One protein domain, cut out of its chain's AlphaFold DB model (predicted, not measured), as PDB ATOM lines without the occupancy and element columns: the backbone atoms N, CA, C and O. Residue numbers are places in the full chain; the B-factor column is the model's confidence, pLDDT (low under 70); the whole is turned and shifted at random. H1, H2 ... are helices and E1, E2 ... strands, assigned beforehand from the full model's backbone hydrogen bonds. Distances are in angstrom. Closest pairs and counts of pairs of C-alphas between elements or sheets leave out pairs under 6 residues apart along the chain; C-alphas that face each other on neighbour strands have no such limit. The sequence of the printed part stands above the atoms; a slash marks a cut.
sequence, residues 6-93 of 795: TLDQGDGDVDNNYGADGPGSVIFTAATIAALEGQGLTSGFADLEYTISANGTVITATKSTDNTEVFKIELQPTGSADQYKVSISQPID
ATOM      1  N   THR A   6      45.107   8.986 -50.503       75.88
ATOM      2  CA  THR A   6      45.080   7.547 -50.833       75.88
ATOM      3  C   THR A   6      44.520   6.688 -49.690       75.88
ATOM      4  O   THR A   6      44.867   6.889 -48.527       75.88
ATOM      5  N   LEU A   7      43.652   5.727 -50.023       75.06
ATOM      6  CA  LEU A   7      43.143   4.691 -49.113       75.06
ATOM      7  C   LEU A   7      44.101   3.498 -48.994       75.06
ATOM      8  O   LEU A   7      44.023   2.758 -48.015       75.06
ATOM      9  N   ASP A   8      44.994   3.309 -49.967       69.69
ATOM     10  CA  ASP A   8      46.022   2.272 -49.941       69.69
ATOM     11  C   ASP A   8      47.433   2.879 -49.906       69.69
ATOM     12  O   ASP A   8      47.771   3.769 -50.691       69.69
ATOM     13  N   GLN A   9      48.264   2.379 -48.992       59.81
ATOM     14  CA  GLN A   9      49.666   2.780 -48.837       59.81
ATOM     15  C   GLN A   9      50.641   1.860 -49.597       59.81
ATOM     16  O   GLN A   9      51.843   2.122 -49.613       59.81
ATOM     17  N   GLY A  10      50.155   0.763 -50.189       63.69
ATOM     18  CA  GLY A  10      50.968  -0.246 -50.862       63.69
ATOM     19  C   GLY A  10      51.081  -0.053 -52.374       63.69
ATOM     20  O   GLY A  10      52.157   0.282 -52.879       63.69
ATOM     21  N   ASP A  11      50.003  -0.347 -53.104       64.56
ATOM     22  CA  ASP A  11      49.958  -0.337 -54.571       64.56
ATOM     23  C   ASP A  11      48.966   0.673 -55.174       64.56
ATOM     24  O   ASP A  11      49.003   0.910 -56.385       64.56
ATOM     25  N   GLY A  12      48.189   1.346 -54.322       63.22
ATOM     26  CA  GLY A  12      47.259   2.410 -54.684       63.22
ATOM     27  C   GLY A  12      45.938   1.896 -55.251       63.22
ATOM     28  O   GLY A  12      45.251   2.665 -55.915       63.22
ATOM     29  N   ASP A  13      45.610   0.618 -55.037       67.69
ATOM     30  CA  ASP A  13      44.427  -0.047 -55.586       67.69
ATOM     31  C   ASP A  13      43.741  -0.874 -54.484       67.69
ATOM     32  O   ASP A  13      44.085  -2.032 -54.232       67.69
ATOM     33  N   VAL A  14      42.733  -0.288 -53.820       69.19
ATOM     34  CA  VAL A  14      41.952  -1.043 -52.824       69.19
ATOM     35  C   VAL A  14      40.979  -2.013 -53.477       69.19
ATOM     36  O   VAL A  14      40.495  -2.920 -52.792       69.19
ATOM     37  N   ASP A  15      40.707  -1.870 -54.779       63.19
ATOM     38  CA  ASP A  15      39.859  -2.816 -55.481       63.19
ATOM     39  C   ASP A  15      40.511  -4.197 -55.407       63.19
ATOM     40  O   ASP A  15      39.809  -5.149 -55.120       63.19
ATOM     41  N   ASN A  16      41.828  -4.359 -55.534       63.19
ATOM     42  CA  ASN A  16      42.439  -5.694 -55.600       63.19
ATOM     43  C   ASN A  16      42.408  -6.552 -54.303       63.19
ATOM     44  O   ASN A  16      42.688  -7.762 -54.360       63.19
ATOM     45  N   ASN A  17      41.987  -5.979 -53.169       58.22
ATOM     46  CA  ASN A  17      41.819  -6.655 -51.879       58.22
ATOM     47  C   ASN A  17      40.508  -7.473 -51.833       58.22
ATOM     48  O   ASN A  17      39.579  -7.183 -51.079       58.22
ATOM     49  N   TYR A  18      40.423  -8.515 -52.666       65.06
ATOM     50  CA  TYR A  18      39.189  -9.278 -52.895       65.06
ATOM     51  C   TYR A  18      38.987 -10.515 -51.996       65.06
ATOM     52  O   TYR A  18      39.912 -11.287 -51.719       65.06
ATOM     53  N   GLY A  19      37.711 -10.785 -51.691       55.34
ATOM     54  CA  GLY A  19      37.167 -12.116 -51.402       55.34
ATOM     55  C   GLY A  19      37.052 -13.005 -52.657       55.34
ATOM     56  O   GLY A  19      37.511 -12.667 -53.747       55.34
ATOM     57  N   ALA A  20      36.475 -14.204 -52.528       55.31
ATOM     58  CA  ALA A  20      36.442 -15.205 -53.611       55.31
ATOM     59  C   ALA A  20      35.394 -14.939 -54.721       55.31
ATOM     60  O   ALA A  20      35.305 -15.719 -55.676       55.31
ATOM     61  N   ASP A  21      34.584 -13.894 -54.590       59.31
ATOM     62  CA  ASP A  21      33.303 -13.679 -55.271       59.31
ATOM     63  C   ASP A  21      33.248 -12.415 -56.158       59.31
ATOM     64  O   ASP A  21      32.399 -12.355 -57.052       59.31
ATOM     65  N   GLY A  22      34.192 -11.475 -56.036       58.44
ATOM     66  CA  GLY A  22      34.361 -10.363 -56.981       58.44
ATOM     67  C   GLY A  22      34.699  -9.024 -56.323       58.44
ATOM     68  O   GLY A  22      35.082  -9.005 -55.157       58.44
ATOM     69  N   PRO A  23      34.601  -7.908 -57.077       60.34
ATOM     70  CA  PRO A  23      34.965  -6.599 -56.571       60.34
ATOM     71  C   PRO A  23      34.019  -6.042 -55.523       60.34
ATOM     72  O   PRO A  23      32.804  -6.055 -55.714       60.34
ATOM     73  N   GLY A  24      34.627  -5.566 -54.436       69.88
ATOM     74  CA  GLY A  24      33.957  -4.953 -53.305       69.88
ATOM     75  C   GLY A  24      33.942  -3.426 -53.347       69.88
ATOM     76  O   GLY A  24      34.266  -2.805 -54.354       69.88
ATOM     77  N   SER A  25      33.520  -2.801 -52.253       79.38
ATOM     78  CA  SER A  25      33.573  -1.351 -52.036       79.38
ATOM     79  C   SER A  25      33.998  -1.054 -50.604       79.38
ATOM     80  O   SER A  25      33.663  -1.804 -49.687       79.38
ATOM     81  N   VAL A  26      34.705   0.055 -50.398       87.56
ATOM     82  CA  VAL A  26      35.008   0.561 -49.053       87.56
ATOM     83  C   VAL A  26      33.818   1.380 -48.560       87.56
ATOM     84  O   VAL A  26      33.327   2.258 -49.273       87.56
ATOM     85  N   ILE A  27      33.334   1.078 -47.358       91.62
ATOM     86  CA  ILE A  27      32.142   1.683 -46.766       91.62
ATOM     87  C   ILE A  27      32.345   2.017 -45.287       91.62
ATOM     88  O   ILE A  27      33.131   1.391 -44.576       91.62
ATOM     89  N   PHE A  28      31.548   2.963 -44.807       95.81
ATOM     90  CA  PHE A  28      31.264   3.173 -43.396       95.81
ATOM     91  C   PHE A  28      30.106   2.280 -42.943       95.81
ATOM     92  O   PHE A  28      29.199   1.949 -43.714       95.81
ATOM     93  N   THR A  29      30.109   1.913 -41.663       94.81
ATOM     94  CA  THR A  29      29.076   1.060 -41.062       94.81
ATOM     95  C   THR A  29      28.563   1.645 -39.744       94.81
ATOM     96  O   THR A  29      29.050   2.661 -39.258       94.81
ATOM     97  N   ALA A  30      27.588   0.987 -39.111       94.69
ATOM     98  CA  ALA A  30      27.136   1.377 -37.772       94.69
ATOM     99  C   ALA A  30      28.267   1.337 -36.721       94.69
ATOM    100  O   ALA A  30      28.199   2.065 -35.735       94.69
ATOM    101  N   ALA A  31      29.306   0.518 -36.932       93.56
ATOM    102  CA  ALA A  31      30.485   0.508 -36.069       93.56
ATOM    103  C   ALA A  31      31.311   1.796 -36.211       93.56
ATOM    104  O   ALA A  31      31.844   2.277 -35.217       93.56
ATOM    105  N   THR A  32      31.355   2.392 -37.410       96.44
ATOM    106  CA  THR A  32      31.968   3.708 -37.638       96.44
ATOM    107  C   THR A  32      31.272   4.786 -36.807       96.44
ATOM    108  O   THR A  32      31.947   5.533 -36.107       96.44
ATOM    109  N   ILE A  33      29.932   4.833 -36.830       96.56
ATOM    110  CA  ILE A  33      29.154   5.789 -36.018       96.56
ATOM    111  C   ILE A  33      29.455   5.589 -34.533       96.56
ATOM    112  O   ILE A  33      29.829   6.540 -33.862       96.56
ATOM    113  N   ALA A  34      29.378   4.351 -34.035       94.75
ATOM    114  CA  ALA A  34      29.631   4.070 -32.624       94.75
ATOM    115  C   ALA A  34      31.055   4.461 -32.178       94.75
ATOM    116  O   ALA A  34      31.251   4.883 -31.041       94.75
ATOM    117  N   ALA A  35      32.052   4.326 -33.060       92.94
ATOM    118  CA  ALA A  35      33.421   4.750 -32.782       92.94
ATOM    119  C   ALA A  35      33.567   6.279 -32.741       92.94
ATOM    120  O   ALA A  35      34.294   6.794 -31.897       92.94
ATOM    121  N   LEU A  36      32.879   7.008 -33.623       93.50
ATOM    122  CA  LEU A  36      32.868   8.474 -33.627       93.50
ATOM    123  C   LEU A  36      32.097   9.049 -32.431       93.50
ATOM    124  O   LEU A  36      32.609   9.924 -31.742       93.50
ATOM    125  N   GLU A  37      30.918   8.507 -32.120       90.75
ATOM    126  CA  GLU A  37      30.157   8.854 -30.910       90.75
ATOM    127  C   GLU A  37      30.986   8.599 -29.643       90.75
ATOM    128  O   GLU A  37      30.982   9.403 -28.715       90.75
ATOM    129  N   GLY A  38      31.755   7.505 -29.615       82.12
ATOM    130  CA  GLY A  38      32.653   7.180 -28.507       82.12
ATOM    131  C   GLY A  38      33.842   8.134 -28.338       82.12
ATOM    132  O   GLY A  38      34.452   8.124 -27.271       82.12
ATOM    133  N   GLN A  39      34.168   8.939 -29.355       88.56
ATOM    134  CA  GLN A  39      35.236   9.945 -29.305       88.56
ATOM    135  C   GLN A  39      34.750  11.313 -28.804       88.56
ATOM    136  O   GLN A  39      35.586  12.148 -28.482       88.56
ATOM    137  N   GLY A  40      33.432  11.539 -28.694       83.44
ATOM    138  CA  GLY A  40      32.875  12.735 -28.047       83.44
ATOM    139  C   GLY A  40      33.256  14.064 -28.707       83.44
ATOM    140  O   GLY A  40      33.431  15.056 -28.008       83.44
ATOM    141  N   LEU A  41      33.428  14.079 -30.035       87.12
ATOM    142  CA  LEU A  41      33.728  15.308 -30.777       87.12
ATOM    143  C   LEU A  41      32.577  16.316 -30.648       87.12
ATOM    144  O   LEU A  41      31.406  15.929 -30.686       87.12
ATOM    145  N   THR A  42      32.930  17.597 -30.559       85.75
ATOM    146  CA  THR A  42      32.006  18.733 -30.422       85.75
ATOM    147  C   THR A  42      32.356  19.846 -31.415       85.75
ATOM    148  O   THR A  42      33.422  19.825 -32.036       85.75
ATOM    149  N   SER A  43      31.424  20.769 -31.647       85.62
ATOM    150  CA  SER A  43      31.638  21.976 -32.455       85.62
ATOM    151  C   SER A  43      30.798  23.121 -31.902       85.62
ATOM    152  O   SER A  43      29.565  23.034 -31.901       85.62
ATOM    153  N   GLY A  44      31.440  24.198 -31.450       78.06
ATOM    154  CA  GLY A  44      30.781  25.256 -30.682       78.06
ATOM    155  C   GLY A  44      30.010  24.689 -29.489       78.06
ATOM    156  O   GLY A  44      28.838  25.007 -29.321       78.06
ATOM    157  N   PHE A  45      30.633  23.760 -28.761       74.31
ATOM    158  CA  PHE A  45      30.122  23.009 -27.611       74.31
ATOM    159  C   PHE A  45      28.952  22.055 -27.880       74.31
ATOM    160  O   PHE A  45      28.572  21.275 -27.006       74.31
ATOM    161  N   ALA A  46      28.414  22.034 -29.100       78.50
ATOM    162  CA  ALA A  46      27.374  21.095 -29.485       78.50
ATOM    163  C   ALA A  46      27.959  19.714 -29.812       78.50
ATOM    164  O   ALA A  46      28.856  19.591 -30.653       78.50
ATOM    165  N   ASP A  47      27.382  18.663 -29.220       83.12
ATOM    166  CA  ASP A  47      27.671  17.271 -29.584       83.12
ATOM    167  C   ASP A  47      27.411  17.036 -31.077       83.12
ATOM    168  O   ASP A  47      26.440  17.565 -31.638       83.12
ATOM    169  N   LEU A  48      28.235  16.199 -31.713       91.88
ATOM    170  CA  LEU A  48      28.051  15.819 -33.113       91.88
ATOM    171  C   LEU A  48      27.184  14.563 -33.267       91.88
ATOM    172  O   LEU A  48      27.414  13.531 -32.638       91.88
ATOM    173  N   GLU A  49      26.224  14.633 -34.186       95.69
ATOM    174  CA  GLU A  49      25.440  13.500 -34.674       95.69
ATOM    175  C   GLU A  49      25.945  13.043 -36.047       95.69
ATOM    176  O   GLU A  49      26.311  13.863 -36.891       95.69
ATOM    177  N   TYR A  50      25.924  11.731 -36.305       97.94
ATOM    178  CA  TYR A  50      26.517  11.143 -37.509       97.94
ATOM    179  C   TYR A  50      25.496  10.393 -38.360       97.94
ATOM    180  O   TYR A  50      24.724   9.561 -37.877       97.94
ATOM    181  N   THR A  51      25.539  10.617 -39.672       97.81
ATOM    182  CA  THR A  51      24.712   9.891 -40.643       97.81
ATOM    183  C   THR A  51      25.556   9.304 -41.764       97.81
ATOM    184  O   THR A  51      26.525   9.912 -42.207       97.81
ATOM    185  N   ILE A  52      25.186   8.107 -42.234       97.69
ATOM    186  CA  ILE A  52      25.846   7.426 -43.356       97.69
ATOM    187  C   ILE A  52      24.918   7.433 -44.576       97.69
ATOM    188  O   ILE A  52      23.715   7.178 -44.463       97.69
ATOM    189  N   SER A  53      25.472   7.709 -45.757       96.75
ATOM    190  CA  SER A  53      24.743   7.671 -47.025       96.75
ATOM    191  C   SER A  53      24.205   6.274 -47.352       96.75
ATOM    192  O   SER A  53      24.712   5.249 -46.905       96.75
ATOM    193  N   ALA A  54      23.188   6.202 -48.214       93.56
ATOM    194  CA  ALA A  54      22.543   4.931 -48.562       93.56
ATOM    195  C   ALA A  54      23.490   3.883 -49.188       93.56
ATOM    196  O   ALA A  54      23.203   2.692 -49.120       93.56
ATOM    197  N   ASN A  55      24.583   4.323 -49.817       89.50
ATOM    198  CA  ASN A  55      25.619   3.466 -50.394       89.50
ATOM    199  C   ASN A  55      26.817   3.233 -49.453       89.50
ATOM    200  O   ASN A  55      27.752   2.554 -49.854       89.50
ATOM    201  N   GLY A  56      26.813   3.798 -48.242       93.25
ATOM    202  CA  GLY A  56      27.872   3.610 -47.252       93.25
ATOM    203  C   GLY A  56      29.138   4.440 -47.467       93.25
ATOM    204  O   GLY A  56      30.016   4.394 -46.619       93.25
ATOM    205  N   THR A  57      29.271   5.197 -48.558       93.56
ATOM    206  CA  THR A  57      30.546   5.856 -48.908       93.56
ATOM    207  C   THR A  57      30.710   7.256 -48.328       93.56
ATOM    208  O   THR A  57      31.784   7.833 -48.442       93.56
ATOM    209  N   VAL A  58      29.665   7.835 -47.736       96.56
ATOM    210  CA  VAL A  58      29.727   9.166 -47.130       96.56
ATOM    211  C   VAL A  58      29.253   9.084 -45.695       96.56
ATOM    212  O   VAL A  58      28.177   8.543 -45.438       96.56
ATOM    213  N   ILE A  59      30.028   9.664 -44.787       98.00
ATOM    214  CA  ILE A  59      29.584   9.990 -43.435       98.00
ATOM    215  C   ILE A  59      29.512  11.509 -43.287       98.00
ATOM    216  O   ILE A  59      30.361  12.236 -43.804       98.00
ATOM    217  N   THR A  60      28.456  11.996 -42.644       98.06
ATOM    218  CA  THR A  60      28.208  13.421 -42.393       98.06
ATOM    219  C   THR A  60      27.993  13.617 -40.903       98.06
ATOM    220  O   THR A  60      27.133  12.949 -40.329       98.06
ATOM    221  N   ALA A  61      28.784  14.507 -40.309       98.00
ATOM    222  CA  ALA A  61      28.669  14.953 -38.931       98.00
ATOM    223  C   ALA A  61      27.931  16.296 -38.884       98.00
ATOM    224  O   ALA A  61      28.282  17.226 -39.617       98.00
ATOM    225  N   THR A  62      26.919  16.403 -38.031       96.94
ATOM    226  CA  THR A  62      26.111  17.615 -37.841       96.94
ATOM    227  C   THR A  62      25.994  17.968 -36.368       96.94
ATOM    228  O   THR A  62      25.946  17.063 -35.541       96.94
ATOM    229  N   LYS A  63      25.878  19.254 -36.026       91.50
ATOM    230  CA  LYS A  63      25.597  19.665 -34.642       91.50
ATOM    231  C   LYS A  63      24.236  19.137 -34.191       91.50
ATOM    232  O   LYS A  63      23.244  19.279 -34.907       91.50
ATOM    233  N   SER A  64      24.175  18.576 -32.990       85.25
ATOM    234  CA  SER A  64      22.939  18.091 -32.357       85.25
ATOM    235  C   SER A  64      21.911  19.201 -32.092       85.25
ATOM    236  O   SER A  64      20.706  18.942 -32.043       85.25
ATOM    237  N   THR A  65      22.367  20.446 -31.951       80.81
ATOM    238  CA  THR A  65      21.539  21.607 -31.593       80.81
ATOM    239  C   THR A  65      20.756  22.168 -32.786       80.81
ATOM    240  O   THR A  65      19.569  22.479 -32.659       80.81
ATOM    241  N   ASP A  66      21.370  22.246 -33.972       88.56
ATOM    242  CA  ASP A  66      20.782  22.904 -35.149       88.56
ATOM    243  C   ASP A  66      20.858  22.105 -36.469       88.56
ATOM    244  O   ASP A  66      20.265  22.515 -37.471       88.56
ATOM    245  N   ASN A  67      21.474  20.918 -36.464       91.62
ATOM    246  CA  ASN A  67      21.719  20.056 -37.630       91.62
ATOM    247  C   ASN A  67      22.604  20.681 -38.724       91.62
ATOM    248  O   ASN A  67      22.572  20.229 -39.874       91.62
ATOM    249  N   THR A  68      23.378  21.719 -38.415       92.06
ATOM    250  CA  THR A  68      24.350  22.276 -39.361       92.06
ATOM    251  C   THR A  68      25.528  21.317 -39.548       92.06
ATOM    252  O   THR A  68      25.942  20.631 -38.616       92.06
ATOM    253  N   GLU A  69      26.048  21.217 -40.775       94.25
ATOM    254  CA  GLU A  69      27.164  20.321 -41.106       94.25
ATOM    255  C   GLU A  69      28.470  20.828 -40.489       94.25
ATOM    256  O   GLU A  69      28.829  21.991 -40.680       94.25
ATOM    257  N   VAL A  70      29.184  19.944 -39.788       93.38
ATOM    258  CA  VAL A  70      30.503  20.225 -39.200       93.38
ATOM    259  C   VAL A  70      31.599  19.624 -40.056       93.38
ATOM    260  O   VAL A  70      32.499  20.339 -40.487       93.38
ATOM    261  N   PHE A  71      31.498  18.335 -40.379       94.62
ATOM    262  CA  PHE A  71      32.386  17.724 -41.358       94.62
ATOM    263  C   PHE A  71      31.714  16.599 -42.144       94.62
ATOM    264  O   PHE A  71      30.745  15.974 -41.709       94.62
ATOM    265  N   LYS A  72      32.272  16.303 -43.315       95.62
ATOM    266  CA  LYS A  72      31.876  15.194 -44.182       95.62
ATOM    267  C   LYS A  72      33.115  14.425 -44.625       95.62
ATOM    268  O   LYS A  72      34.099  15.033 -45.037       95.62
ATOM    269  N   ILE A  73      33.045  13.095 -44.612       95.88
ATOM    270  CA  ILE A  73      34.084  12.232 -45.189       95.88
ATOM    271  C   ILE A  73      33.469  11.421 -46.321       95.88
ATOM    272  O   ILE A  73      32.439  10.773 -46.142       95.88
ATOM    273  N   GLU A  74      34.090  11.483 -47.493       94.62
ATOM    274  CA  GLU A  74      33.680  10.778 -48.703       94.62
ATOM    275  C   GLU A  74      34.766   9.787 -49.110       94.62
ATOM    276  O   GLU A  74      35.882  10.176 -49.443       94.62
ATOM    277  N   LEU A  75      34.427   8.502 -49.081       92.25
ATOM    278  CA  LEU A  75      35.229   7.424 -49.642       92.25
ATOM    279  C   LEU A  75      34.975   7.348 -51.144       92.25
ATOM    280  O   LEU A  75      33.829   7.468 -51.586       92.25
ATOM    281  N   GLN A  76      36.029   7.069 -51.906       86.94
ATOM    282  CA  GLN A  76      35.971   6.863 -53.350       86.94
ATOM    283  C   GLN A  76      35.306   8.055 -54.082       86.94
ATOM    284  O   GLN A  76      34.336   7.855 -54.827       86.94
ATOM    285  N   PRO A  77      35.759   9.311 -53.850       87.69
ATOM    286  CA  PRO A  77      35.128  10.490 -54.429       87.69
ATOM    287  C   PRO A  77      35.129  10.432 -55.959       87.69
ATOM    288  O   PRO A  77      35.997   9.840 -56.603       87.69
ATOM    289  N   THR A  78      34.125  11.055 -56.575       84.44
ATOM    290  CA  THR A  78      33.922  10.957 -58.030       84.44
ATOM    291  C   THR A  78      35.161  11.418 -58.807       84.44
ATOM    292  O   THR A  78      35.546  12.580 -58.732       84.44
ATOM    293  N   GLY A  79      35.740  10.523 -59.613       83.38
ATOM    294  CA  GLY A  79      36.947  10.799 -60.410       83.38
ATOM    295  C   GLY A  79      38.269  10.468 -59.710       83.38
ATOM    296  O   GLY A  79      39.308  10.517 -60.363       83.38
ATOM    297  N   SER A  80      38.206  10.060 -58.444       82.31
ATOM    298  CA  SER A  80      39.329   9.762 -57.556       82.31
ATOM    299  C   SER A  80      39.076   8.422 -56.861       82.31
ATOM    300  O   SER A  80      38.738   8.365 -55.678       82.31
ATOM    301  N   ALA A  81      39.175   7.336 -57.634       81.25
ATOM    302  CA  ALA A  81      39.116   5.996 -57.064       81.25
ATOM    303  C   ALA A  81      40.286   5.778 -56.089       81.25
ATOM    304  O   ALA A  81      41.325   6.426 -56.209       81.25
ATOM    305  N   ASP A  82      40.082   4.894 -55.121       78.88
ATOM    306  CA  ASP A  82      41.047   4.487 -54.097       78.88
ATOM    307  C   ASP A  82      41.512   5.634 -53.201       78.88
ATOM    308  O   ASP A  82      42.573   5.581 -52.587       78.88
ATOM    309  N   GLN A  83      40.691   6.680 -53.098       86.69
ATOM    310  CA  GLN A  83      40.967   7.859 -52.291       86.69
ATOM    311  C   GLN A  83      39.808   8.173 -51.348       86.69
ATOM    312  O   GLN A  83      38.694   7.674 -51.506       86.69
ATOM    313  N   TYR A  84      40.059   9.026 -50.363       89.81
ATOM    314  CA  TYR A  84      39.036   9.634 -49.525       89.81
ATOM    315  C   TYR A  84      39.213  11.147 -49.476       89.81
ATOM    316  O   TYR A  84      40.310  11.657 -49.672       89.81
ATOM    317  N   LYS A  85      38.128  11.870 -49.209       88.81
ATOM    318  CA  LYS A  85      38.118  13.325 -49.056       88.81
ATOM    319  C   LYS A  85      37.447  13.700 -47.742       88.81
ATOM    320  O   LYS A  85      36.328  13.258 -47.488       88.81
ATOM    321  N   VAL A  86      38.094  14.555 -46.953       89.94
ATOM    322  CA  VAL A  86      37.522  15.159 -45.745       89.94
ATOM    323  C   VAL A  86      37.110  16.590 -46.074       89.94
ATOM    324  O   VAL A  86      37.777  17.321 -46.795       89.94
ATOM    325  N   SER A  87      35.945  17.012 -45.617       86.31
ATOM    326  CA  SER A  87      35.470  18.381 -45.781       86.31
ATOM    327  C   SER A  87      35.056  18.884 -44.420       86.31
ATOM    328  O   SER A  87      34.084  18.381 -43.874       86.31
ATOM    329  N   ILE A  88      35.818  19.827 -43.877       86.56
ATOM    330  CA  ILE A  88      35.480  20.539 -42.648       86.56
ATOM    331  C   ILE A  88      34.705  21.789 -43.067       86.56
ATOM    332  O   ILE A  88      35.165  22.547 -43.923       86.56
ATOM    333  N   SER A  89      33.499  21.916 -42.531       85.38
ATOM    334  CA  SER A  89      32.536  22.984 -42.805       85.38
ATOM    335  C   SER A  89      32.404  23.943 -41.618       85.38
ATOM    336  O   SER A  89      32.020  25.089 -41.824       85.38
ATOM    337  N   GLN A  90      32.716  23.484 -40.401       85.88
ATOM    338  CA  GLN A  90      32.786  24.285 -39.175       85.88
ATOM    339  C   GLN A  90      33.943  23.792 -38.293       85.88
ATOM    340  O   GLN A  90      34.330  22.627 -38.433       85.88
ATOM    341  N   PRO A  91      34.469  24.630 -37.379       85.25
ATOM    342  CA  PRO A  91      35.491  24.215 -36.422       85.25
ATOM    343  C   PRO A  91      35.063  22.976 -35.635       85.25
ATOM    344  O   PRO A  91      33.895  22.842 -35.267       85.25
ATOM    345  N   ILE A  92      36.003  22.068 -35.389       88.62
ATOM    346  CA  ILE A  92      35.834  20.974 -34.431       88.62
ATOM    347  C   ILE A  92      36.533  21.433 -33.159       88.62
ATOM    348  O   ILE A  92      37.688  21.852 -33.227       88.62
ATOM    349  N   ASP A  93      35.839  21.378 -32.029       83.38
ATOM    350  CA  ASP A  93      36.366  21.943 -30.796       83.38
ATOM    351  C   ASP A  93      37.554  21.119 -30.310       83.38
ATOM    352  O   ASP A  93      37.470  19.901 -30.114       83.38
TER     353      ASP A  93
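This is residues 6 to 93 of the 795 residues of an uncharacterized protein of Pontixanthobacter gangjinensis (UniProt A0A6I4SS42). A single curled, twisted sheet of four strands, E2 to E5, runs lengthwise through the model, with one short helix, H1, lying over one face along the edge strand E2. A long stretch with no named element, residues 6 to 24, loops out past one end of the sheet before the short strand E1 leads to H1. The printed part has 88 residues, with one named helix and five named strands in the order E1, H1, E2, E3, E4, E5; the sheet's order is E2, E3, E4, E5, all antiparallel. The class is mixed, helices and strands, with 37 residues, under half, in named elements. The whole is only just loose, close to compact, with a radius of gyration of the C-alphas of 14.8 A and spans of 45 by 22 by 21 A.

Start at Thr 6, C-alpha at (45.080, 7.547, -50.833), and pass through residues 6 to 24 to reach E1, residues 25 to 27, beginning at C-alpha 25 at (33.573, -1.351, -52.036). Next look for H1, residues 30 to 37, 10.6 A long. E2, residues 46 to 52, measures 19.5 A, and E3, residues 58 to 63, measures 16.8 A. E4, residues 69 to 75, runs 17.4 A, and E5, residues 83 to 88, runs 16.8 A to C-alpha 88 at (35.480, 20.539, -42.648).

Begin with the sheet, a meander, each strand the antiparallel neighbour of the one before, in three hairpins. E2 and E3 stand at 157 degrees, with N 49 and O 62 2.8 A apart, within hydrogen-bond range. E3 and E4 stand at 170 degrees, with N 61 and O 71 within range at 2.8 A. E4 and E5 stand at 176 degrees, with N 72 and O 87 within range at 2.8 A. H1 is on the sheet at a height of 8.4 A, over E2, and runs along the strands, at 14 degrees to E2 on the local plane; their closest C-alphas are those of Ile 33 and Tyr 50, 6.2 A apart. In H1 every O i to N i+4 pair is within hydrogen-bond range. E1 pairs with no named strand; its closest C-alpha to E4 is that of Val 26, 6.9 A from that of Leu 75. E1 and E5 are apart. Look also at residues 42 to 43, which pair antiparallel with residues 46 to 47 of E2.

The two C-alphas farthest apart are those of Ala 20 and Gly 44, at 46.8 A. The printed part has no cut, and no link between named elements is long. The mean pLDDT of the printed part is 84.2; confidence is low, under 70, in residues 8 to 24.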